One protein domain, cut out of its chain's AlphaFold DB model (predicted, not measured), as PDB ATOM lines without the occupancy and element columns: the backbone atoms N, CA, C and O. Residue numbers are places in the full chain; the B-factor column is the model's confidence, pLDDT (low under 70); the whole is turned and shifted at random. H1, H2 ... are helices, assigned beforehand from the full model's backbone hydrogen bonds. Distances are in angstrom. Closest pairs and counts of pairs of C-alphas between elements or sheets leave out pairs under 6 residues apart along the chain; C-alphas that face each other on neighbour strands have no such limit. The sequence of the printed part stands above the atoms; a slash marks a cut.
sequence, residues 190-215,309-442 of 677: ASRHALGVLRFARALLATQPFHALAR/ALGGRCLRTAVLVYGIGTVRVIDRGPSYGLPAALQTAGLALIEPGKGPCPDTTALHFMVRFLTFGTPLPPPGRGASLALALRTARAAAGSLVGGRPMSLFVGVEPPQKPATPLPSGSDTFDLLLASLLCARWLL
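This is residues 190 to 215 and 309 to 442 of the 677 residues of an uncharacterized protein of Edaphochlamys debaryana (UniProt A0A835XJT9). The longest helix, H3, runs through the middle of an all-helix domain: a three-helix up-and-down bundle, H5, H6 and H7, packs on one side of it through H5 and H6, and the short H4 packs on the other side. H1 crosses H3 steeply, residues 208 to 212 of H2 stick out at one end of the long axis, and the loop residues 406 to 412 stick out at the other. The printed part has 160 residues, 103 of them in seven helices, H1 to H7 in chain order, with no named strand. It is compact, with a radius of gyration of the C-alphas of 16.5 A, yet elongated, spanning 63 by 37 by 28 A.

Find C-alpha 309 at (222.854, 225.121, 355.322); from there H3 runs 32.2 A through residues 309 to 331. Before the cut, H1 is residues 192 to 205, 19.9 A, and H2 is residues 208 to 215, 10.8 A. After H3 look for H4 at residues 340 to 348, 12.0 A, and H5 at residues 360 to 371, 16.6 A. H6, residues 381 to 400, is 28.7 A long. H7, residues 425 to 441, runs 24.1 A and ends with C-alpha 441 at (230.676, 216.801, 373.956).

Start at H3, the hub, which touches four helices. It touches H5 at a steep tilt of 54 degrees, opposite ways; their closest C-alphas, Gly 323 and Leu 363, are 5.2 A apart. With residues 324 to 331 alone it touches H6, closest at the C-alphas of Val 327 and Thr 391, 6.4 A. H7 is apart from H3. Move on to the bundle, in which each helix runs against the one before it. H5 and H6 form a helical hairpin at a shallow tilt of 31 degrees, closest at the C-alphas of Leu 370 and Ser 384, 6.3 A. H6 and H7 form another at 26 degrees, with the C-alphas of Ala 392 and Leu 431 at 4.7 A. H5 and H7 touch, the same way, at the C-alphas of Thr 371 and Cys 437, 5.2 A. Back at H3, its residues 321 to 329 touch H4 at 70.0 degrees, steep but only just short of about perpendicular; the closest C-alphas are those of Gly 325 and Gly 346, 5.1 A. H1 touches H3 with residues 200 to 204 alone, closest at the C-alphas of Ala 201 and Ala 318, 6.8 A. H2 is close to H1 but not clearly touching, about perpendicular at 90 degrees. In each of the seven helices every O i to N i+4 pair is within hydrogen-bond range.

The C-alphas farthest apart, Arg 215 and Val 409, are 63.0 A apart. Residues 216 to 308 are not printed, and C-alphas 215 and 309 are 19.5 A apart across this cut. The links H4 to H5 and H6 to H7 are long. Mean pLDDT of the printed part is 73.2, and 55 residues are under 70, among them residues 190 to 215 and 402 to 408.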
ATOM      1  N   ALA A 190     198.139 224.915 373.038       39.41
ATOM      2  CA  ALA A 190     198.198 226.173 372.286       39.41
ATOM      3  C   ALA A 190     198.996 227.263 373.032       39.41
ATOM      4  O   ALA A 190     198.463 228.206 373.622       39.41
ATOM      5  N   SER A 191     200.314 227.091 373.058       42.31
ATOM      6  CA  SER A 191     201.202 227.745 373.999       42.31
ATOM      7  C   SER A 191     201.785 229.006 373.381       42.31
ATOM      8  O   SER A 191     202.202 229.059 372.221       42.31
ATOM      9  N   ARG A 192     201.859 230.059 374.200       47.09
ATOM     10  CA  ARG A 192     202.400 231.366 373.793       47.09
ATOM     11  C   ARG A 192     203.869 231.280 373.338       47.09
ATOM     12  O   ARG A 192     204.339 232.184 372.653       47.09
ATOM     13  N   HIS A 193     204.560 230.188 373.672       44.25
ATOM     14  CA  HIS A 193     205.966 229.917 373.377       44.25
ATOM     15  C   HIS A 193     206.228 229.626 371.898       44.25
ATOM     16  O   HIS A 193     207.134 230.233 371.328       44.25
ATOM     17  N   ALA A 194     205.382 228.825 371.234       46.34
ATOM     18  CA  ALA A 194     205.463 228.647 369.780       46.34
ATOM     19  C   ALA A 194     205.374 230.011 369.074       46.34
ATOM     20  O   ALA A 194     206.232 230.377 368.274       46.34
ATOM     21  N   LEU A 195     204.404 230.837 369.477       48.31
ATOM     22  CA  LEU A 195     204.206 232.194 368.963       48.31
ATOM     23  C   LEU A 195     205.380 233.144 369.306       48.31
ATOM     24  O   LEU A 195     205.692 234.048 368.529       48.31
ATOM     25  N   GLY A 196     206.083 232.911 370.417       48.69
ATOM     26  CA  GLY A 196     207.337 233.580 370.782       48.69
ATOM     27  C   GLY A 196     208.498 233.235 369.843       48.69
ATOM     28  O   GLY A 196     209.131 234.143 369.303       48.69
ATOM     29  N   VAL A 197     208.724 231.946 369.567       46.31
ATOM     30  CA  VAL A 197     209.736 231.477 368.600       46.31
ATOM     31  C   VAL A 197     209.440 232.019 367.196       46.31
ATOM     32  O   VAL A 197     210.346 232.519 366.527       46.31
ATOM     33  N   LEU A 198     208.166 232.037 366.782       46.75
ATOM     34  CA  LEU A 198     207.712 232.655 365.530       46.75
ATOM     35  C   LEU A 198     208.034 234.157 365.459       46.75
ATOM     36  O   LEU A 198     208.568 234.639 364.456       46.75
ATOM     37  N   ARG A 199     207.735 234.913 366.525       48.47
ATOM     38  CA  ARG A 199     208.050 236.351 366.616       48.47
ATOM     39  C   ARG A 199     209.552 236.606 366.596       48.47
ATOM     40  O   ARG A 199     209.986 237.554 365.945       48.47
ATOM     41  N   PHE A 200     210.344 235.760 367.252       46.41
ATOM     42  CA  PHE A 200     211.795 235.893 367.262       46.41
ATOM     43  C   PHE A 200     212.418 235.580 365.901       46.41
ATOM     44  O   PHE A 200     213.206 236.382 365.404       46.41
ATOM     45  N   ALA A 201     212.003 234.493 365.243       45.66
ATOM     46  CA  ALA A 201     212.413 234.192 363.873       45.66
ATOM     47  C   ALA A 201     212.063 235.350 362.919       45.66
ATOM     48  O   ALA A 201     212.904 235.780 362.130       45.66
ATOM     49  N   ARG A 202     210.863 235.936 363.055       46.09
ATOM     50  CA  ARG A 202     210.432 237.126 362.302       46.09
ATOM     51  C   ARG A 202     211.297 238.360 362.594       46.09
ATOM     52  O   ARG A 202     211.647 239.071 361.658       46.09
ATOM     53  N   ALA A 203     211.674 238.607 363.849       45.78
ATOM     54  CA  ALA A 203     212.558 239.714 364.228       45.78
ATOM     55  C   ALA A 203     214.000 239.520 363.719       45.78
ATOM     56  O   ALA A 203     214.631 240.470 363.262       45.78
ATOM     57  N   LEU A 204     214.502 238.283 363.731       44.34
ATOM     58  CA  LEU A 204     215.837 237.930 363.249       44.34
ATOM     59  C   LEU A 204     215.923 238.087 361.717       44.34
ATOM     60  O   LEU A 204     216.848 238.730 361.216       44.34
ATOM     61  N   LEU A 205     214.890 237.634 360.993       43.97
ATOM     62  CA  LEU A 205     214.697 237.883 359.555       43.97
ATOM     63  C   LEU A 205     214.495 239.370 359.209       43.97
ATOM     64  O   LEU A 205     214.781 239.778 358.084       43.97
ATOM     65  N   ALA A 206     214.034 240.194 360.155       41.72
ATOM     66  CA  ALA A 206     213.865 241.632 359.955       41.72
ATOM     67  C   ALA A 206     215.178 242.433 360.066       41.72
ATOM     68  O   ALA A 206     215.195 243.612 359.712       41.72
ATOM     69  N   THR A 207     216.293 241.836 360.497       40.97
ATOM     70  CA  THR A 207     217.577 242.556 360.563       40.97
ATOM     71  C   THR A 207     218.150 242.859 359.164       40.97
ATOM     72  O   THR A 207     217.920 242.126 358.201       40.97
ATOM     73  N   GLN A 208     218.895 243.967 359.031       39.00
ATOM     74  CA  GLN A 208     219.381 244.529 357.753       39.00
ATOM     75  C   GLN A 208     219.958 243.517 356.727       39.00
ATOM     76  O   GLN A 208     219.508 243.541 355.576       39.00
ATOM     77  N   PRO A 209     220.887 242.598 357.078       39.28
ATOM     78  CA  PRO A 209     221.424 241.640 356.102       39.28
ATOM     79  C   PRO A 209     220.367 240.648 355.581       39.28
ATOM     80  O   PRO A 209     220.436 240.218 354.428       39.28
ATOM     81  N   PHE A 210     219.343 240.332 356.377       38.62
ATOM     82  CA  PHE A 210     218.249 239.446 355.971       38.62
ATOM     83  C   PHE A 210     217.163 240.178 355.171       38.62
ATOM     84  O   PHE A 210     216.609 239.595 354.241       38.62
ATOM     85  N   HIS A 211     216.958 241.481 355.396       41.19
ATOM     86  CA  HIS A 211     216.145 242.335 354.516       41.19
ATOM     87  C   HIS A 211     216.689 242.415 353.077       41.19
ATOM     88  O   HIS A 211     215.921 242.589 352.127       41.19
ATOM     89  N   ALA A 212     218.006 242.301 352.880       41.56
ATOM     90  CA  ALA A 212     218.593 242.187 351.544       41.56
ATOM     91  C   ALA A 212     218.280 240.822 350.901       41.56
ATOM     92  O   ALA A 212     217.909 240.756 349.729       41.56
ATOM     93  N   LEU A 213     218.364 239.735 351.674       39.22
ATOM     94  CA  LEU A 213     218.089 238.375 351.202       39.22
ATOM     95  C   LEU A 213     216.596 238.157 350.889       39.22
ATOM     96  O   LEU A 213     216.268 237.618 349.833       39.22
ATOM     97  N   ALA A 214     215.695 238.660 351.737       40.03
ATOM     98  CA  ALA A 214     214.250 238.636 351.513       40.03
ATOM     99  C   ALA A 214     213.846 239.410 350.245       40.03
ATOM    100  O   ALA A 214     213.072 238.896 349.437       40.03
ATOM    101  N   ARG A 215     214.429 240.596 350.004       45.84
ATOM    102  CA  ARG A 215     214.210 241.358 348.758       45.84
ATOM    103  C   ARG A 215     214.684 240.602 347.513       45.84
ATOM    104  O   ARG A 215     213.985 240.610 346.503       45.84
ATOM    105  N   ALA A 309     221.777 224.707 354.424       40.59
ATOM    106  CA  ALA A 309     222.854 225.121 355.322       40.59
ATOM    107  C   ALA A 309     222.674 226.548 355.870       40.59
ATOM    108  O   ALA A 309     223.019 226.796 357.024       40.59
ATOM    109  N   LEU A 310     222.137 227.493 355.089       37.56
ATOM    110  CA  LEU A 310     221.887 228.865 355.552       37.56
ATOM    111  C   LEU A 310     220.571 228.990 356.337       37.56
ATOM    112  O   LEU A 310     220.545 229.683 357.354       37.56
ATOM    113  N   GLY A 311     219.510 228.274 355.944       48.94
ATOM    114  CA  GLY A 311     218.251 228.211 356.697       48.94
ATOM    115  C   GLY A 311     218.419 227.536 358.062       48.94
ATOM    116  O   GLY A 311     218.047 228.108 359.089       48.94
ATOM    117  N   GLY A 312     219.081 226.374 358.090       59.41
ATOM    118  CA  GLY A 312     219.374 225.635 359.319       59.41
ATOM    119  C   GLY A 312     220.276 226.406 360.285       59.41
ATOM    120  O   GLY A 312     220.051 226.362 361.491       59.41
ATOM    121  N   ARG A 313     221.247 227.189 359.785       66.56
ATOM    122  CA  ARG A 313     222.062 228.085 360.631       66.56
ATOM    123  C   ARG A 313     221.216 229.151 361.320       66.56
ATOM    124  O   ARG A 313     221.399 229.357 362.512       66.56
ATOM    125  N   CYS A 314     220.279 229.789 360.619       70.00
ATOM    126  CA  CYS A 314     219.444 230.839 361.211       70.00
ATOM    127  C   CYS A 314     218.536 230.289 362.317       70.00
ATOM    128  O   CYS A 314     218.479 230.875 363.397       70.00
ATOM    129  N   LEU A 315     217.889 229.139 362.086       71.81
ATOM    130  CA  LEU A 315     217.075 228.473 363.106       71.81
ATOM    131  C   LEU A 315     217.932 227.992 364.284       71.81
ATOM    132  O   LEU A 315     217.595 228.262 365.432       71.81
ATOM    133  N   ARG A 316     219.081 227.356 364.018       75.62
ATOM    134  CA  ARG A 316     220.024 226.915 365.056       75.62
ATOM    135  C   ARG A 316     220.508 228.085 365.908       75.62
ATOM    136  O   ARG A 316     220.465 227.997 367.130       75.62
ATOM    137  N   THR A 317     220.929 229.190 365.293       78.06
ATOM    138  CA  THR A 317     221.311 230.411 366.013       78.06
ATOM    139  C   THR A 317     220.133 230.966 366.805       78.06
ATOM    140  O   THR A 317     220.330 231.338 367.955       78.06
ATOM    141  N   ALA A 318     218.914 230.974 366.258       75.94
ATOM    142  CA  ALA A 318     217.739 231.433 366.991       75.94
ATOM    143  C   ALA A 318     217.476 230.577 368.246       75.94
ATOM    144  O   ALA A 318     217.345 231.111 369.346       75.94
ATOM    145  N   VAL A 319     217.476 229.250 368.115       80.56
ATOM    146  CA  VAL A 319     217.249 228.339 369.246       80.56
ATOM    147  C   VAL A 319     218.386 228.408 370.269       80.56
ATOM    148  O   VAL A 319     218.117 228.421 371.466       80.56
ATOM    149  N   LEU A 320     219.645 228.530 369.834       80.75
ATOM    150  CA  LEU A 320     220.780 228.736 370.740       80.75
ATOM    151  C   LEU A 320     220.687 230.080 371.480       80.75
ATOM    152  O   LEU A 320     220.894 230.113 372.688       80.75
ATOM    153  N   VAL A 321     220.346 231.182 370.802       82.50
ATOM    154  CA  VAL A 321     220.171 232.502 371.441       82.50
ATOM    155  C   VAL A 321     219.026 232.467 372.453       82.50
ATOM    156  O   VAL A 321     219.194 232.959 373.569       82.50
ATOM    157  N   TYR A 322     217.889 231.863 372.093       81.69
ATOM    158  CA  TYR A 322     216.739 231.742 372.988       81.69
ATOM    159  C   TYR A 322     217.065 230.855 374.196       81.69
ATOM    160  O   TYR A 322     216.899 231.291 375.331       81.69
ATOM    161  N   GLY A 323     217.639 229.669 373.971       83.81
ATOM    162  CA  GLY A 323     218.042 228.746 375.031       83.81
ATOM    163  C   GLY A 323     219.108 229.316 375.973       83.81
ATOM    164  O   GLY A 323     218.952 229.215 377.187       83.81
ATOM    165  N   ILE A 324     220.142 229.997 375.461       85.38
ATOM    166  CA  ILE A 324     221.137 230.698 376.301       85.38
ATOM    167  C   ILE A 324     220.470 231.827 377.102       85.38
ATOM    168  O   ILE A 324     220.813 232.031 378.268       85.38
ATOM    169  N   GLY A 325     219.508 232.541 376.506       83.19
ATOM    170  CA  GLY A 325     218.659 233.503 377.209       83.19
ATOM    171  C   GLY A 325     217.932 232.855 378.389       83.19
ATOM    172  O   GLY A 325     218.059 233.331 379.516       83.19
ATOM    173  N   THR A 326     217.266 231.725 378.154       84.06
ATOM    174  CA  THR A 326     216.550 230.949 379.176       84.06
ATOM    175  C   THR A 326     217.483 230.452 380.284       84.06
ATOM    176  O   THR A 326     217.207 230.712 381.454       84.06
ATOM    177  N   VAL A 327     218.628 229.837 379.958       85.00
ATOM    178  CA  VAL A 327     219.634 229.415 380.960       85.00
ATOM    179  C   VAL A 327     220.097 230.604 381.810       85.00
ATOM    180  O   VAL A 327     220.158 230.507 383.034       85.00
ATOM    181  N   ARG A 328     220.359 231.763 381.191       87.56
ATOM    182  CA  ARG A 328     220.767 232.973 381.918       87.56
ATOM    183  C   ARG A 328     219.679 233.527 382.841       87.56
ATOM    184  O   ARG A 328     220.022 234.046 383.898       87.56
ATOM    185  N   VAL A 329     218.397 233.430 382.486       85.44
ATOM    186  CA  VAL A 329     217.295 233.799 383.400       85.44
ATOM    187  C   VAL A 329     217.233 232.848 384.599       85.44
ATOM    188  O   VAL A 329     216.996 233.285 385.728       85.44
ATOM    189  N   ILE A 330     217.495 231.561 384.367       84.44
ATOM    190  CA  ILE A 330     217.447 230.519 385.396       84.44
ATOM    191  C   ILE A 330     218.544 230.701 386.452       84.44
ATOM    192  O   ILE A 330     218.238 230.659 387.641       84.44
ATOM    193  N   ASP A 331     219.800 230.937 386.059       84.69
ATOM    194  CA  ASP A 331     220.949 230.917 386.987       84.69
ATOM    195  C   ASP A 331     221.767 232.222 387.080       84.69
ATOM    196  O   ASP A 331     222.715 232.294 387.860       84.69
ATOM    197  N   ARG A 332     221.408 233.263 386.317       85.62
ATOM    198  CA  ARG A 332     222.096 234.574 386.242       85.62
ATOM    199  C   ARG A 332     223.553 234.549 385.743       85.62
ATOM    200  O   ARG A 332     224.204 235.594 385.753       85.62
ATOM    201  N   GLY A 333     224.062 233.415 385.264       84.81
ATOM    202  CA  GLY A 333     225.442 233.272 384.785       84.81
ATOM    203  C   GLY A 333     225.748 233.969 383.438       84.81
ATOM    204  O   GLY A 333     224.897 234.652 382.859       84.81
ATOM    205  N   PRO A 334     226.959 233.776 382.876       82.62
ATOM    206  CA  PRO A 334     227.448 234.522 381.711       82.62
ATOM    207  C   PRO A 334     226.626 234.300 380.431       82.62
ATOM    208  O   PRO A 334     226.012 233.253 380.231       82.62
ATOM    209  N   SER A 335     226.672 235.271 379.515       76.00
ATOM    210  CA  SER A 335     225.955 235.253 378.228       76.00
ATOM    211  C   SER A 335     226.715 234.581 377.072       76.00
ATOM    212  O   SER A 335     226.301 234.705 375.922       76.00
ATOM    213  N   TYR A 336     227.838 233.906 377.349       77.12
ATOM    214  CA  TYR A 336     228.687 233.210 376.364       77.12
ATOM    215  C   TYR A 336     229.086 234.044 375.130       77.12
ATOM    216  O   TYR A 336     229.219 233.516 374.029       77.12
ATOM    217  N   GLY A 337     229.282 235.355 375.304       76.88
ATOM    218  CA  GLY A 337     229.669 236.255 374.213       76.88
ATOM    219  C   GLY A 337     228.523 236.679 373.290       76.88
ATOM    220  O   GLY A 337     228.783 237.302 372.263       76.88
ATOM    221  N   LEU A 338     227.257 236.398 373.636       74.75
ATOM    222  CA  LEU A 338     226.114 236.955 372.909       74.75
ATOM    223  C   LEU A 338     226.186 238.495 372.879       74.75
ATOM    224  O   LEU A 338     226.318 239.105 373.945       74.75
ATOM    225  N   PRO A 339     226.025 239.147 371.711       77.44
ATOM    226  CA  PRO A 339     225.891 240.598 371.614       77.44
ATOM    227  C   PRO A 339     224.785 241.140 372.523       77.44
ATOM    228  O   PRO A 339     223.723 240.525 372.632       77.44
ATOM    229  N   ALA A 340     224.992 242.314 373.129       77.12
ATOM    230  CA  ALA A 340     224.037 242.915 374.066       77.12
ATOM    231  C   ALA A 340     222.610 243.016 373.489       77.12
ATOM    232  O   ALA A 340     221.653 242.675 374.172       77.12
ATOM    233  N   ALA A 341     222.463 243.358 372.204       76.56
ATOM    234  CA  ALA A 341     221.163 243.387 371.529       76.56
ATOM    235  C   ALA A 341     220.442 242.021 371.520       76.56
ATOM    236  O   ALA A 341     219.234 241.968 371.732       76.56
ATOM    237  N   LEU A 342     221.170 240.911 371.328       72.50
ATOM    238  CA  LEU A 342     220.602 239.558 371.385       72.50
ATOM    239  C   LEU A 342     220.348 239.097 372.822       72.50
ATOM    240  O   LEU A 342     219.383 238.375 373.056       72.50
ATOM    241  N   GLN A 343     221.153 239.550 373.790       76.69
ATOM    242  CA  GLN A 343     220.848 239.353 375.209       76.69
ATOM    243  C   GLN A 343     219.520 240.032 375.571       76.69
ATOM    244  O   GLN A 343     218.637 239.379 376.117       76.69
ATOM    245  N   THR A 344     219.348 241.311 375.224       75.31
ATOM    246  CA  THR A 344     218.121 242.070 375.501       75.31
ATOM    247  C   THR A 344     216.921 241.507 374.743       75.31
ATOM    248  O   THR A 344     215.855 241.384 375.331       75.31
ATOM    249  N   ALA A 345     217.077 241.095 373.479       71.31
ATOM    250  CA  ALA A 345     215.998 240.459 372.717       71.31
ATOM    251  C   ALA A 345     215.593 239.091 373.300       71.31
ATOM    252  O   ALA A 345     214.403 238.819 373.441       71.31
ATOM    253  N   GLY A 346     216.564 238.257 373.690       68.94
ATOM    254  CA  GLY A 346     216.309 236.979 374.363       68.94
ATOM    255  C   GLY A 346     215.602 237.161 375.709       68.94
ATOM    256  O   GLY A 346     214.637 236.459 375.991       68.94
ATOM    257  N   LEU A 347     216.023 238.151 376.502       71.94
ATOM    258  CA  LEU A 347     215.371 238.513 377.765       71.94
ATOM    259  C   LEU A 347     213.978 239.133 377.556       71.94
ATOM    260  O   LEU A 347     213.079 238.863 378.341       71.94
ATOM    261  N   ALA A 348     213.757 239.906 376.491       72.38
ATOM    262  CA  ALA A 348     212.444 240.476 376.173       72.38
ATOM    263  C   ALA A 348     211.412 239.413 375.748       72.38
ATOM    264  O   ALA A 348     210.219 239.592 375.973       72.38
ATOM    265  N   LEU A 349     211.855 238.283 375.182       66.56
ATOM    266  CA  LEU A 349     211.000 237.109 374.939       66.56
ATOM    267  C   LEU A 349     210.633 236.359 376.230       66.56
ATOM    268  O   LEU A 349     209.707 235.550 376.225       66.56
ATOM    269  N   ILE A 350     211.353 236.618 377.322       68.88
ATOM    270  CA  ILE A 350     211.162 236.027 378.648       68.88
ATOM    271  C   ILE A 350     210.744 237.167 379.596       68.88
ATOM    272  O   ILE A 350     211.458 237.485 380.544       68.88
ATOM    273  N   GLU A 351     209.617 237.833 379.285       56.56
ATOM    274  CA  GLU A 351     209.183 239.095 379.918       56.56
ATOM    275  C   GLU A 351     209.343 239.087 381.458       56.56
ATOM    276  O   GLU A 351     208.567 238.423 382.162       56.56
ATOM    277  N   PRO A 352     210.299 239.856 382.018       48.72
ATOM    278  CA  PRO A 352     210.475 239.938 383.459       48.72
ATOM    279  C   PRO A 352     209.316 240.737 384.071       48.72
ATOM    280  O   PRO A 352     209.178 241.934 383.832       48.72
ATOM    281  N   GLY A 353     208.480 240.071 384.874       50.59
ATOM    282  CA  GLY A 353     207.394 240.704 385.639       50.59
ATOM    283  C   GLY A 353     205.984 240.164 385.377       50.59
ATOM    284  O   GLY A 353     205.103 240.378 386.201       50.59
ATOM    285  N   LYS A 354     205.765 239.401 384.296       55.56
ATOM    286  CA  LYS A 354     204.532 238.598 384.082       55.56
ATOM    287  C   LYS A 354     204.789 237.084 384.149       55.56
ATOM    288  O   LYS A 354     203.969 236.287 383.711       55.56
ATOM    289  N   GLY A 355     205.954 236.736 384.700       50.56
ATOM    290  CA  GLY A 355     206.429 235.408 385.086       50.56
ATOM    291  C   GLY A 355     205.998 234.216 384.229       50.56
ATOM    292  O   GLY A 355     205.387 233.305 384.786       50.56
ATOM    293  N   PRO A 356     206.346 234.137 382.929       53.16
ATOM    294  CA  PRO A 356     206.385 232.837 382.277       53.16
ATOM    295  C   PRO A 356     207.428 231.965 382.989       53.16
ATOM    296  O   PRO A 356     208.583 232.364 383.153       53.16
ATOM    297  N   CYS A 357     207.020 230.769 383.415       65.62
ATOM    298  CA  CYS A 357     207.951 229.742 383.874       65.62
ATOM    299  C   CYS A 357     208.977 229.477 382.749       65.62
ATOM    300  O   CYS A 357     208.567 229.448 381.583       65.62
ATOM    301  N   PRO A 358     210.289 229.344 383.038       75.44
ATOM    302  CA  PRO A 358     211.287 229.146 381.993       75.44
ATOM    303  C   PRO A 358     210.955 227.915 381.140       75.44
ATOM    304  O   PRO A 358     210.760 226.819 381.660       75.44
ATOM    305  N   ASP A 359     210.878 228.126 379.826       81.94
ATOM    306  CA  ASP A 359     210.398 227.129 378.870       81.94
ATOM    307  C   ASP A 359     211.384 225.954 378.750       81.94
ATOM    308  O   ASP A 359     212.460 226.068 378.150       81.94
ATOM    309  N   THR A 360     211.005 224.806 379.314       86.19
ATOM    310  CA  THR A 360     211.746 223.540 379.211       86.19
ATOM    311  C   THR A 360     211.893 223.090 377.760       86.19
ATOM    312  O   THR A 360     212.933 222.536 377.404       86.19
ATOM    313  N   THR A 361     210.911 223.377 376.902       85.12
ATOM    314  CA  THR A 361     210.924 223.038 375.470       85.12
ATOM    315  C   THR A 361     212.064 223.750 374.747       85.12
ATOM    316  O   THR A 361     212.799 223.131 373.976       85.12
ATOM    317  N   ALA A 362     212.274 225.037 375.040       84.12
ATOM    318  CA  ALA A 362     213.376 225.828 374.493       84.12
ATOM    319  C   ALA A 362     214.748 225.224 374.828       84.12
ATOM    320  O   ALA A 362     215.627 225.133 373.967       84.12
ATOM    321  N   LEU A 363     214.914 224.783 376.077       90.12
ATOM    322  CA  LEU A 363     216.138 224.144 376.557       90.12
ATOM    323  C   LEU A 363     216.325 222.755 375.933       90.12
ATOM    324  O   LEU A 363     217.433 222.431 375.513       90.12
ATOM    325  N   HIS A 364     215.251 221.977 375.779       88.75
ATOM    326  CA  HIS A 364     215.259 220.693 375.069       88.75
ATOM    327  C   HIS A 364     215.711 220.835 373.617       88.75
ATOM    328  O   HIS A 364     216.608 220.111 373.175       88.75
ATOM    329  N   PHE A 365     215.145 221.790 372.872       85.38
ATOM    330  CA  PHE A 365     215.583 222.060 371.503       85.38
ATOM    331  C   PHE A 365     217.045 222.516 371.464       85.38
ATOM    332  O   PHE A 365     217.819 221.984 370.668       85.38
ATOM    333  N   MET A 366     217.454 223.438 372.343       89.62
ATOM    334  CA  MET A 366     218.849 223.883 372.453       89.62
ATOM    335  C   MET A 366     219.800 222.697 372.665       89.62
ATOM    336  O   MET A 366     220.738 222.529 371.889       89.62
ATOM    337  N   VAL A 367     219.534 221.850 373.661       88.75
ATOM    338  CA  VAL A 367     220.330 220.656 373.983       88.75
ATOM    339  C   VAL A 367     220.390 219.690 372.795       88.75
ATOM    340  O   VAL A 367     221.478 219.251 372.420       88.75
ATOM    341  N   ARG A 368     219.267 219.432 372.111       86.56
ATOM    342  CA  ARG A 368     219.250 218.623 370.878       86.56
ATOM    343  C   ARG A 368     220.132 219.228 369.771       86.56
ATOM    344  O   ARG A 368     220.928 218.505 369.178       86.56
ATOM    345  N   PHE A 369     220.084 220.542 369.531       84.56
ATOM    346  CA  PHE A 369     220.951 221.217 368.540       84.56
ATOM    347  C   PHE A 369     222.442 221.271 368.919       84.56
ATOM    348  O   PHE A 369     223.292 221.504 368.042       84.56
ATOM    349  N   LEU A 370     222.780 221.080 370.196       85.75
ATOM    350  CA  LEU A 370     224.157 220.865 370.640       85.75
ATOM    351  C   LEU A 370     224.619 219.428 370.324       85.75
ATOM    352  O   LEU A 370     225.745 219.264 369.860       85.75
ATOM    353  N   THR A 371     223.749 218.420 370.476       82.25
ATOM    354  CA  THR A 371     224.055 216.999 370.194       82.25
ATOM    355  C   THR A 371     224.130 216.664 368.697       82.25
ATOM    356  O   THR A 371     225.053 215.975 368.267       82.25
ATOM    357  N   PHE A 372     223.181 217.142 367.882       73.31
ATOM    358  CA  PHE A 372     223.077 216.789 366.450       73.31
ATOM    359  C   PHE A 372     223.925 217.664 365.511       73.31
ATOM    360  O   PHE A 372     223.893 217.507 364.293       73.31
ATOM    361  N   GLY A 373     224.679 218.614 366.061       59.78
ATOM    362  CA  GLY A 373     225.491 219.531 365.274       59.78
ATOM    363  C   GLY A 373     226.629 218.858 364.511       59.78
ATOM    364  O   GLY A 373     227.454 218.172 365.109       59.78
ATOM    365  N   THR A 374     226.770 219.193 363.226       57.75
ATOM    366  CA  THR A 374     228.066 219.125 362.526       57.75
ATOM    367  C   THR A 374     229.160 219.827 363.351       57.75
ATOM    368  O   THR A 374     228.824 220.758 364.100       57.75
ATOM    369  N   PRO A 375     230.442 219.395 363.247       55.75
ATOM    370  CA  PRO A 375     231.539 219.852 364.109       55.75
ATOM    371  C   PRO A 375     231.525 221.374 364.249       55.75
ATOM    372  O   PRO A 375     231.662 222.089 363.260       55.75
ATOM    373  N   LEU A 376     231.256 221.852 365.468       54.53
ATOM    374  CA  LEU A 376     230.775 223.214 365.678       54.53
ATOM    375  C   LEU A 376     231.862 224.270 365.397       54.53
ATOM    376  O   LEU A 376     232.786 224.398 366.207       54.53
ATOM    377  N   PRO A 377     231.715 225.123 364.357       50.34
ATOM    378  CA  PRO A 377     232.231 226.486 364.443       50.34
ATOM    379  C   PRO A 377     231.511 227.225 365.595       50.34
ATOM    380  O   PRO A 377     230.431 226.793 366.008       50.34
ATOM    381  N   PRO A 378     232.091 228.312 366.142       48.53
ATOM    382  CA  PRO A 378     231.749 228.829 367.466       48.53
ATOM    383  C   PRO A 378     230.242 229.033 367.743       48.53
ATOM    384  O   PRO A 378     229.536 229.556 366.879       48.53
ATOM    385  N   PRO A 379     229.739 228.685 368.950       54.41
ATOM    386  CA  PRO A 379     230.481 228.289 370.155       54.41
ATOM    387  C   PRO A 379     231.141 226.908 370.021       54.41
ATOM    388  O   PRO A 379     230.487 225.926 369.693       54.41
ATOM    389  N   GLY A 380     232.458 226.847 370.255       79.88
ATOM    390  CA  GLY A 380     233.228 225.612 370.087       79.88
ATOM    391  C   GLY A 380     232.858 224.556 371.132       79.88
ATOM    392  O   GLY A 380     232.246 224.881 372.151       79.88
ATOM    393  N   ARG A 381     233.287 223.304 370.915       85.19
ATOM    394  CA  ARG A 381     232.937 222.115 371.727       85.19
ATOM    395  C   ARG A 381     232.896 222.369 373.245       85.19
ATOM    396  O   ARG A 381     231.913 222.020 373.889       85.19
ATOM    397  N   GLY A 382     233.904 223.041 373.811       87.81
ATOM    398  CA  GLY A 382     233.968 223.348 375.250       87.81
ATOM    399  C   GLY A 382     232.927 224.360 375.764       87.81
ATOM    400  O   GLY A 382     232.550 224.308 376.935       87.81
ATOM    401  N   ALA A 383     232.432 225.262 374.911       86.38
ATOM    402  CA  ALA A 383     231.343 226.186 375.238       86.38
ATOM    403  C   ALA A 383     229.968 225.509 375.104       86.38
ATOM    404  O   ALA A 383     229.111 225.715 375.961       86.38
ATOM    405  N   SER A 384     229.785 224.636 374.106       89.19
ATOM    406  CA  SER A 384     228.629 223.729 374.026       89.19
ATOM    407  C   SER A 384     228.534 222.831 375.261       89.19
ATOM    408  O   SER A 384     227.469 222.721 375.858       89.19
ATOM    409  N   LEU A 385     229.661 222.249 375.684       92.38
ATOM    410  CA  LEU A 385     229.758 221.420 376.885       92.38
ATOM    411  C   LEU A 385     229.403 222.213 378.148       92.38
ATOM    412  O   LEU A 385     228.574 221.769 378.937       92.38
ATOM    413  N   ALA A 386     229.969 223.413 378.317       91.19
ATOM    414  CA  ALA A 386     229.642 224.283 379.447       91.19
ATOM    415  C   ALA A 386     228.150 224.666 379.484       91.19
ATOM    416  O   ALA A 386     227.567 224.740 380.562       91.19
ATOM    417  N   LEU A 387     227.524 224.888 378.324       91.69
ATOM    418  CA  LEU A 387     226.095 225.189 378.218       91.69
ATOM    419  C   LEU A 387     225.223 223.965 378.552       91.69
ATOM    420  O   LEU A 387     224.238 224.105 379.278       91.69
ATOM    421  N   ALA A 388     225.602 222.769 378.093       93.75
ATOM    422  CA  ALA A 388     224.917 221.519 378.426       93.75
ATOM    423  C   ALA A 388     225.000 221.204 379.931       93.75
ATOM    424  O   ALA A 388     223.969 220.997 380.569       93.75
ATOM    425  N   LEU A 389     226.194 221.267 380.531       95.12
ATOM    426  CA  LEU A 389     226.389 221.037 381.969       95.12
ATOM    427  C   LEU A 389     225.656 222.067 382.838       95.12
ATOM    428  O   LEU A 389     225.021 221.715 383.830       95.12
ATOM    429  N   ARG A 390     225.650 223.339 382.431       93.69
ATOM    430  CA  ARG A 390     224.887 224.394 383.109       93.69
ATOM    431  C   ARG A 390     223.373 224.173 383.016       93.69
ATOM    432  O   ARG A 390     222.679 224.360 384.010       93.69
ATOM    433  N   THR A 391     222.875 223.687 381.876       94.00
ATOM    434  CA  THR A 391     221.462 223.286 381.707       94.00
ATOM    435  C   THR A 391     221.116 222.080 382.586       94.00
ATOM    436  O   THR A 391     220.080 222.087 383.252       94.00
ATOM    437  N   ALA A 392     222.013 221.091 382.683       95.25
ATOM    438  CA  ALA A 392     221.880 219.972 383.613       95.25
ATOM    439  C   ALA A 392     221.861 220.448 385.079       95.25
ATOM    440  O   ALA A 392     220.940 220.094 385.809       95.25
ATOM    441  N   ARG A 393     222.790 221.319 385.509       94.62
ATOM    442  CA  ARG A 393     222.799 221.906 386.866       94.62
ATOM    443  C   ARG A 393     221.503 222.667 387.169       94.62
ATOM    444  O   ARG A 393     220.945 222.498 388.248       94.62
ATOM    445  N   ALA A 394     221.002 223.460 386.223       92.19
ATOM    446  CA  ALA A 394     219.735 224.181 386.336       92.19
ATOM    447  C   ALA A 394     218.525 223.242 386.520       92.19
ATOM    448  O   ALA A 394     217.702 223.450 387.420       92.19
ATOM    449  N   ALA A 395     218.428 222.193 385.700       93.12
ATOM    450  CA  ALA A 395     217.388 221.175 385.813       93.12
ATOM    451  C   ALA A 395     217.489 220.413 387.147       93.12
ATOM    452  O   ALA A 395     216.497 220.266 387.862       93.12
ATOM    453  N   ALA A 396     218.704 220.025 387.533       92.00
ATOM    454  CA  ALA A 396     218.990 219.333 388.780       92.00
ATOM    455  C   ALA A 396     218.618 220.185 390.012       92.00
ATOM    456  O   ALA A 396     217.804 219.768 390.833       92.00
ATOM    457  N   GLY A 397     219.098 221.429 390.098       90.81
ATOM    458  CA  GLY A 397     218.758 222.356 391.184       90.81
ATOM    459  C   GLY A 397     217.262 222.690 391.267       90.81
ATOM    460  O   GLY A 397     216.737 222.915 392.356       90.81
ATOM    461  N   SER A 398     216.541 222.662 390.140       90.88
ATOM    462  CA  SER A 398     215.074 222.805 390.127       90.88
ATOM    463  C   SER A 398     214.372 221.574 390.707       90.88
ATOM    464  O   SER A 398     213.413 221.703 391.470       90.88
ATOM    465  N   LEU A 399     214.887 220.374 390.420       88.75
ATOM    466  CA  LEU A 399     214.380 219.116 390.970       88.75
ATOM    467  C   LEU A 399     214.639 218.961 392.479       88.75
ATOM    468  O   LEU A 399     213.975 218.126 393.093       88.75
ATOM    469  N   VAL A 400     215.540 219.731 393.106       85.50
ATOM    470  CA  VAL A 400     215.757 219.714 394.573       85.50
ATOM    471  C   VAL A 400     214.502 220.155 395.340       85.50
ATOM    472  O   VAL A 400     214.184 219.592 396.385       85.50
ATOM    473  N   GLY A 401     213.764 221.143 394.822       72.31
ATOM    474  CA  GLY A 401     212.818 221.972 395.584       72.31
ATOM    475  C   GLY A 401     211.517 221.332 396.092       72.31
ATOM    476  O   GLY A 401     210.609 222.079 396.438       72.31
ATOM    477  N   GLY A 402     211.395 220.000 396.120       67.44
ATOM    478  CA  GLY A 402     210.129 219.303 396.404       67.44
ATOM    479  C   GLY A 402     210.169 218.167 397.430       67.44
ATOM    480  O   GLY A 402     209.153 217.497 397.593       67.44
ATOM    481  N   ARG A 403     211.301 217.882 398.094       66.38
ATOM    482  CA  ARG A 403     211.388 216.831 399.135       66.38
ATOM    483  C   ARG A 403     212.332 217.213 400.282       66.38
ATOM    484  O   ARG A 403     213.278 217.960 400.036       66.38
ATOM    485  N   PRO A 404     212.108 216.705 401.511       60.09
ATOM    486  CA  PRO A 404     212.998 216.959 402.639       60.09
ATOM    487  C   PRO A 404     214.415 216.448 402.353       60.09
ATOM    488  O   PRO A 404     214.620 215.304 401.948       60.09
ATOM    489  N   MET A 405     215.391 217.320 402.590       62.31
ATOM    490  CA  MET A 405     216.817 217.086 402.333       62.31
ATOM    491  C   MET A 405     217.511 216.213 403.397       62.31
ATOM    492  O   MET A 405     218.705 215.952 403.294       62.31
ATOM    493  N   SER A 406     216.784 215.729 404.407       64.62
ATOM    494  CA  SER A 406     217.336 214.966 405.538       64.62
ATOM    495  C   SER A 406     217.981 213.629 405.153       64.62
ATOM    496  O   SER A 406     218.844 213.150 405.877       64.62
ATOM    497  N   LEU A 407     217.613 213.043 404.008       62.91
ATOM    498  CA  LEU A 407     218.199 211.790 403.508       62.91
ATOM    499  C   LEU A 407     219.499 211.988 402.699       62.91
ATOM    500  O   LEU A 407     220.117 211.009 402.297       62.91
ATOM    501  N   PHE A 408     219.933 213.231 402.460       63.22
ATOM    502  CA  PHE A 408     221.055 213.569 401.568       63.22
ATOM    503  C   PHE A 408     222.389 213.765 402.319       63.22
ATOM    504  O   PHE A 408     223.269 214.495 401.862       63.22
ATOM    505  N   VAL A 409     222.553 213.146 403.494       70.31
ATOM    506  CA  VAL A 409     223.754 213.308 404.335       70.31
ATOM    507  C   VAL A 409     225.004 212.840 403.580       70.31
ATOM    508  O   VAL A 409     225.189 211.642 403.364       70.31
ATOM    509  N   GLY A 410     225.859 213.800 403.209       71.62
ATOM    510  CA  GLY A 410     227.133 213.582 402.511       71.62
ATOM    511  C   GLY A 410     227.143 213.919 401.013       71.62
ATOM    512  O   GLY A 410     228.225 213.952 400.427       71.62
ATOM    513  N   VAL A 411     225.990 214.216 400.397       78.12
ATOM    514  CA  VAL A 411     225.897 214.617 398.979       78.12
ATOM    515  C   VAL A 411     225.476 216.082 398.885       78.12
ATOM    516  O   VAL A 411     224.335 216.426 399.193       78.12
ATOM    517  N   GLU A 412     226.383 216.950 398.431       83.25
ATOM    518  CA  GLU A 412     226.055 218.360 398.202       83.25
ATOM    519  C   GLU A 412     224.992 218.480 397.090       83.25
ATOM    520  O   GLU A 412     225.199 217.957 395.986       83.25
ATOM    521  N   PRO A 413     223.840 219.129 397.352       85.25
ATOM    522  CA  PRO A 413     222.814 219.323 396.340       85.25
ATOM    523  C   PRO A 413     223.285 220.295 395.254       85.25
ATOM    524  O   PRO A 413     224.003 221.254 395.542       85.25
ATOM    525  N   PRO A 414     222.794 220.150 394.015       86.88
ATOM    526  CA  PRO A 414     222.950 221.187 393.016       86.88
ATOM    527  C   PRO A 414     222.291 222.479 393.500       86.88
ATOM    528  O   PRO A 414     221.147 222.477 393.960       86.88
ATOM    529  N   GLN A 415     223.033 223.582 393.388       86.62
ATOM    530  CA  GLN A 415     222.571 224.904 393.804       86.62
ATOM    531  C   GLN A 415     221.206 225.211 393.183       86.62
ATOM    532  O   GLN A 415     221.014 225.088 391.970       86.62
ATOM    533  N   LYS A 416     220.251 225.618 394.026       87.31
ATOM    534  CA  LYS A 416     218.914 225.997 393.573       87.31
ATOM    535  C   LYS A 416     219.043 227.190 392.612       87.31
ATOM    536  O   LYS A 416     219.598 228.213 393.017       87.31
ATOM    537  N   PRO A 417     218.539 227.099 391.371       86.50
ATOM    538  CA  PRO A 417     218.601 228.213 390.436       86.50
ATOM    539  C   PRO A 417     217.787 229.412 390.933       86.50
ATOM    540  O   PRO A 417     216.811 229.263 391.672       86.50
ATOM    541  N   ALA A 418     218.167 230.604 390.473       86.62
ATOM    542  CA  ALA A 418     217.485 231.855 390.792       86.62
ATOM    543  C   ALA A 418     216.022 231.869 390.311       86.62
ATOM    544  O   ALA A 418     215.173 232.459 390.974       86.62
ATOM    545  N   THR A 419     215.729 231.194 389.194       85.81
ATOM    546  CA  THR A 419     214.364 230.926 388.721       85.81
ATOM    547  C   THR A 419     214.201 229.418 388.503       85.81
ATOM    548  O   THR A 419     214.802 228.895 387.565       85.81
ATOM    549  N   PRO A 420     213.438 228.688 389.339       86.06
ATOM    550  CA  PRO A 420     213.262 227.249 389.168       86.06
ATOM    551  C   PRO A 420     212.487 226.911 387.888       86.06
ATOM    552  O   PRO A 420     211.509 227.574 387.540       86.06
ATOM    553  N   LEU A 421     212.925 225.845 387.219       88.38
ATOM    554  CA  LEU A 421     212.172 225.157 386.170       88.38
ATOM    555  C   LEU A 421     210.934 224.465 386.769       88.38
ATOM    556  O   LEU A 421     210.937 224.145 387.964       88.38
ATOM    557  N   PRO A 422     209.886 224.201 385.968       86.75
ATOM    558  CA  PRO A 422     208.699 223.514 386.460       86.75
ATOM    559  C   PRO A 422     209.075 222.109 386.950       86.75
ATOM    560  O   PRO A 422     209.699 221.322 386.236       86.75
ATOM    561  N   SER A 423     208.723 221.784 388.193       80.88
ATOM    562  CA  SER A 423     208.986 220.463 388.769       80.88
ATOM    563  C   SER A 423     208.132 219.401 388.077       80.88
ATOM    564  O   SER A 423     206.907 219.501 388.092       80.88
ATOM    565  N   GLY A 424     208.752 218.364 387.514       84.25
ATOM    566  CA  GLY A 424     208.023 217.293 386.840       84.25
ATOM    567  C   GLY A 424     208.909 216.425 385.955       84.25
ATOM    568  O   GLY A 424     210.139 216.480 386.042       84.25
ATOM    569  N   SER A 425     208.263 215.638 385.093       82.88
ATOM    570  CA  SER A 425     208.920 214.767 384.118       82.88
ATOM    571  C   SER A 425     209.856 215.525 383.189       82.88
ATOM    572  O   SER A 425     210.980 215.096 382.971       82.88
ATOM    573  N   ASP A 426     209.414 216.673 382.691       88.62
ATOM    574  CA  ASP A 426     210.034 217.344 381.547       88.62
ATOM    575  C   ASP A 426     211.386 217.966 381.919       88.62
ATOM    576  O   ASP A 426     212.308 218.023 381.101       88.62
ATOM    577  N   THR A 427     211.523 218.373 383.184       90.81
ATOM    578  CA  THR A 427     212.781 218.832 383.784       90.81
ATOM    579  C   THR A 427     213.729 217.662 384.061       90.81
ATOM    580  O   THR A 427     214.942 217.836 383.958       90.81
ATOM    581  N   PHE A 428     213.220 216.455 384.339       89.75
ATOM    582  CA  PHE A 428     214.069 215.260 384.389       89.75
ATOM    583  C   PHE A 428     214.498 214.799 382.983       89.75
ATOM    584  O   PHE A 428     215.687 214.567 382.768       89.75
ATOM    585  N   ASP A 429     213.580 214.757 382.007       89.94
ATOM    586  CA  ASP A 429     213.903 214.552 380.585       89.94
ATOM    587  C   ASP A 429     214.997 215.556 380.153       89.94
ATOM    588  O   ASP A 429     215.942 215.184 379.460       89.94
ATOM    589  N   LEU A 430     214.908 216.824 380.586       92.81
ATOM    590  CA  LEU A 430     215.897 217.862 380.271       92.81
ATOM    591  C   LEU A 430     217.255 217.609 380.935       92.81
ATOM    592  O   LEU A 430     218.287 217.797 380.288       92.81
ATOM    593  N   LEU A 431     217.272 217.186 382.203       94.12
ATOM    594  CA  LEU A 431     218.492 216.790 382.911       94.12
ATOM    595  C   LEU A 431     219.197 215.647 382.170       94.12
ATOM    596  O   LEU A 431     220.375 215.770 381.840       94.12
ATOM    597  N   LEU A 432     218.465 214.578 381.843       92.62
ATOM    598  CA  LEU A 432     219.007 213.411 381.149       92.62
ATOM    599  C   LEU A 432     219.500 213.763 379.737       92.62
ATOM    600  O   LEU A 432     220.633 213.433 379.386       92.62
ATOM    601  N   ALA A 433     218.717 214.514 378.957       92.19
ATOM    602  CA  ALA A 433     219.132 214.995 377.638       92.19
ATOM    603  C   ALA A 433     220.392 215.879 377.708       92.19
ATOM    604  O   ALA A 433     221.278 215.763 376.860       92.19
ATOM    605  N   SER A 434     220.498 216.736 378.730       94.94
ATOM    606  CA  SER A 434     221.659 217.610 378.944       94.94
ATOM    607  C   SER A 434     222.910 216.820 379.333       94.94
ATOM    608  O   SER A 434     223.995 217.110 378.829       94.94
ATOM    609  N   LEU A 435     222.768 215.793 380.178       95.56
ATOM    610  CA  LEU A 435     223.855 214.886 380.557       95.56
ATOM    611  C   LEU A 435     224.336 214.037 379.374       95.56
ATOM    612  O   LEU A 435     225.545 213.925 379.168       95.56
ATOM    613  N   LEU A 436     223.417 213.506 378.562       92.06
ATOM    614  CA  LEU A 436     223.735 212.801 377.315       92.06
ATOM    615  C   LEU A 436     224.495 213.724 376.350       92.06
ATOM    616  O   LEU A 436     225.577 213.381 375.880       92.06
ATOM    617  N   CYS A 437     223.975 214.929 376.104       92.44
ATOM    618  CA  CYS A 437     224.630 215.948 375.281       92.44
ATOM    619  C   CYS A 437     226.052 216.267 375.775       92.44
ATOM    620  O   CYS A 437     227.004 216.263 374.993       92.44
ATOM    621  N   ALA A 438     226.217 216.476 377.084       94.00
ATOM    622  CA  ALA A 438     227.516 216.720 377.694       94.00
ATOM    623  C   ALA A 438     228.478 215.527 377.526       94.00
ATOM    624  O   ALA A 438     229.637 215.748 377.182       94.00
ATOM    625  N   ARG A 439     228.013 214.274 377.659       92.88
ATOM    626  CA  ARG A 439     228.831 213.067 377.419       92.88
ATOM    627  C   ARG A 439     229.369 212.993 375.992       92.88
ATOM    628  O   ARG A 439     230.549 212.695 375.818       92.88
ATOM    629  N   TRP A 440     228.544 213.293 374.986       90.00
ATOM    630  CA  TRP A 440     228.985 213.369 373.584       90.00
ATOM    631  C   TRP A 440     229.988 214.512 373.355       90.00
ATOM    632  O   TRP A 440     230.944 214.395 372.581       90.00
ATOM    633  N   LEU A 441     229.801 215.634 374.052       90.75
ATOM    634  CA  LEU A 441     230.676 216.801 373.956       90.75
ATOM    635  C   LEU A 441     231.968 216.677 374.775       90.75
ATOM    636  O   LEU A 441     232.894 217.442 374.507       90.75
ATOM    637  N   LEU A 442     232.091 215.712 375.686       91.06
ATOM    638  CA  LEU A 442     233.336 215.416 376.394       91.06
ATOM    639  C   LEU A 442     234.322 214.666 375.471       91.06
ATOM    640  O   LEU A 442     234.007 213.570 375.009       91.06
TER     641      LEU A 442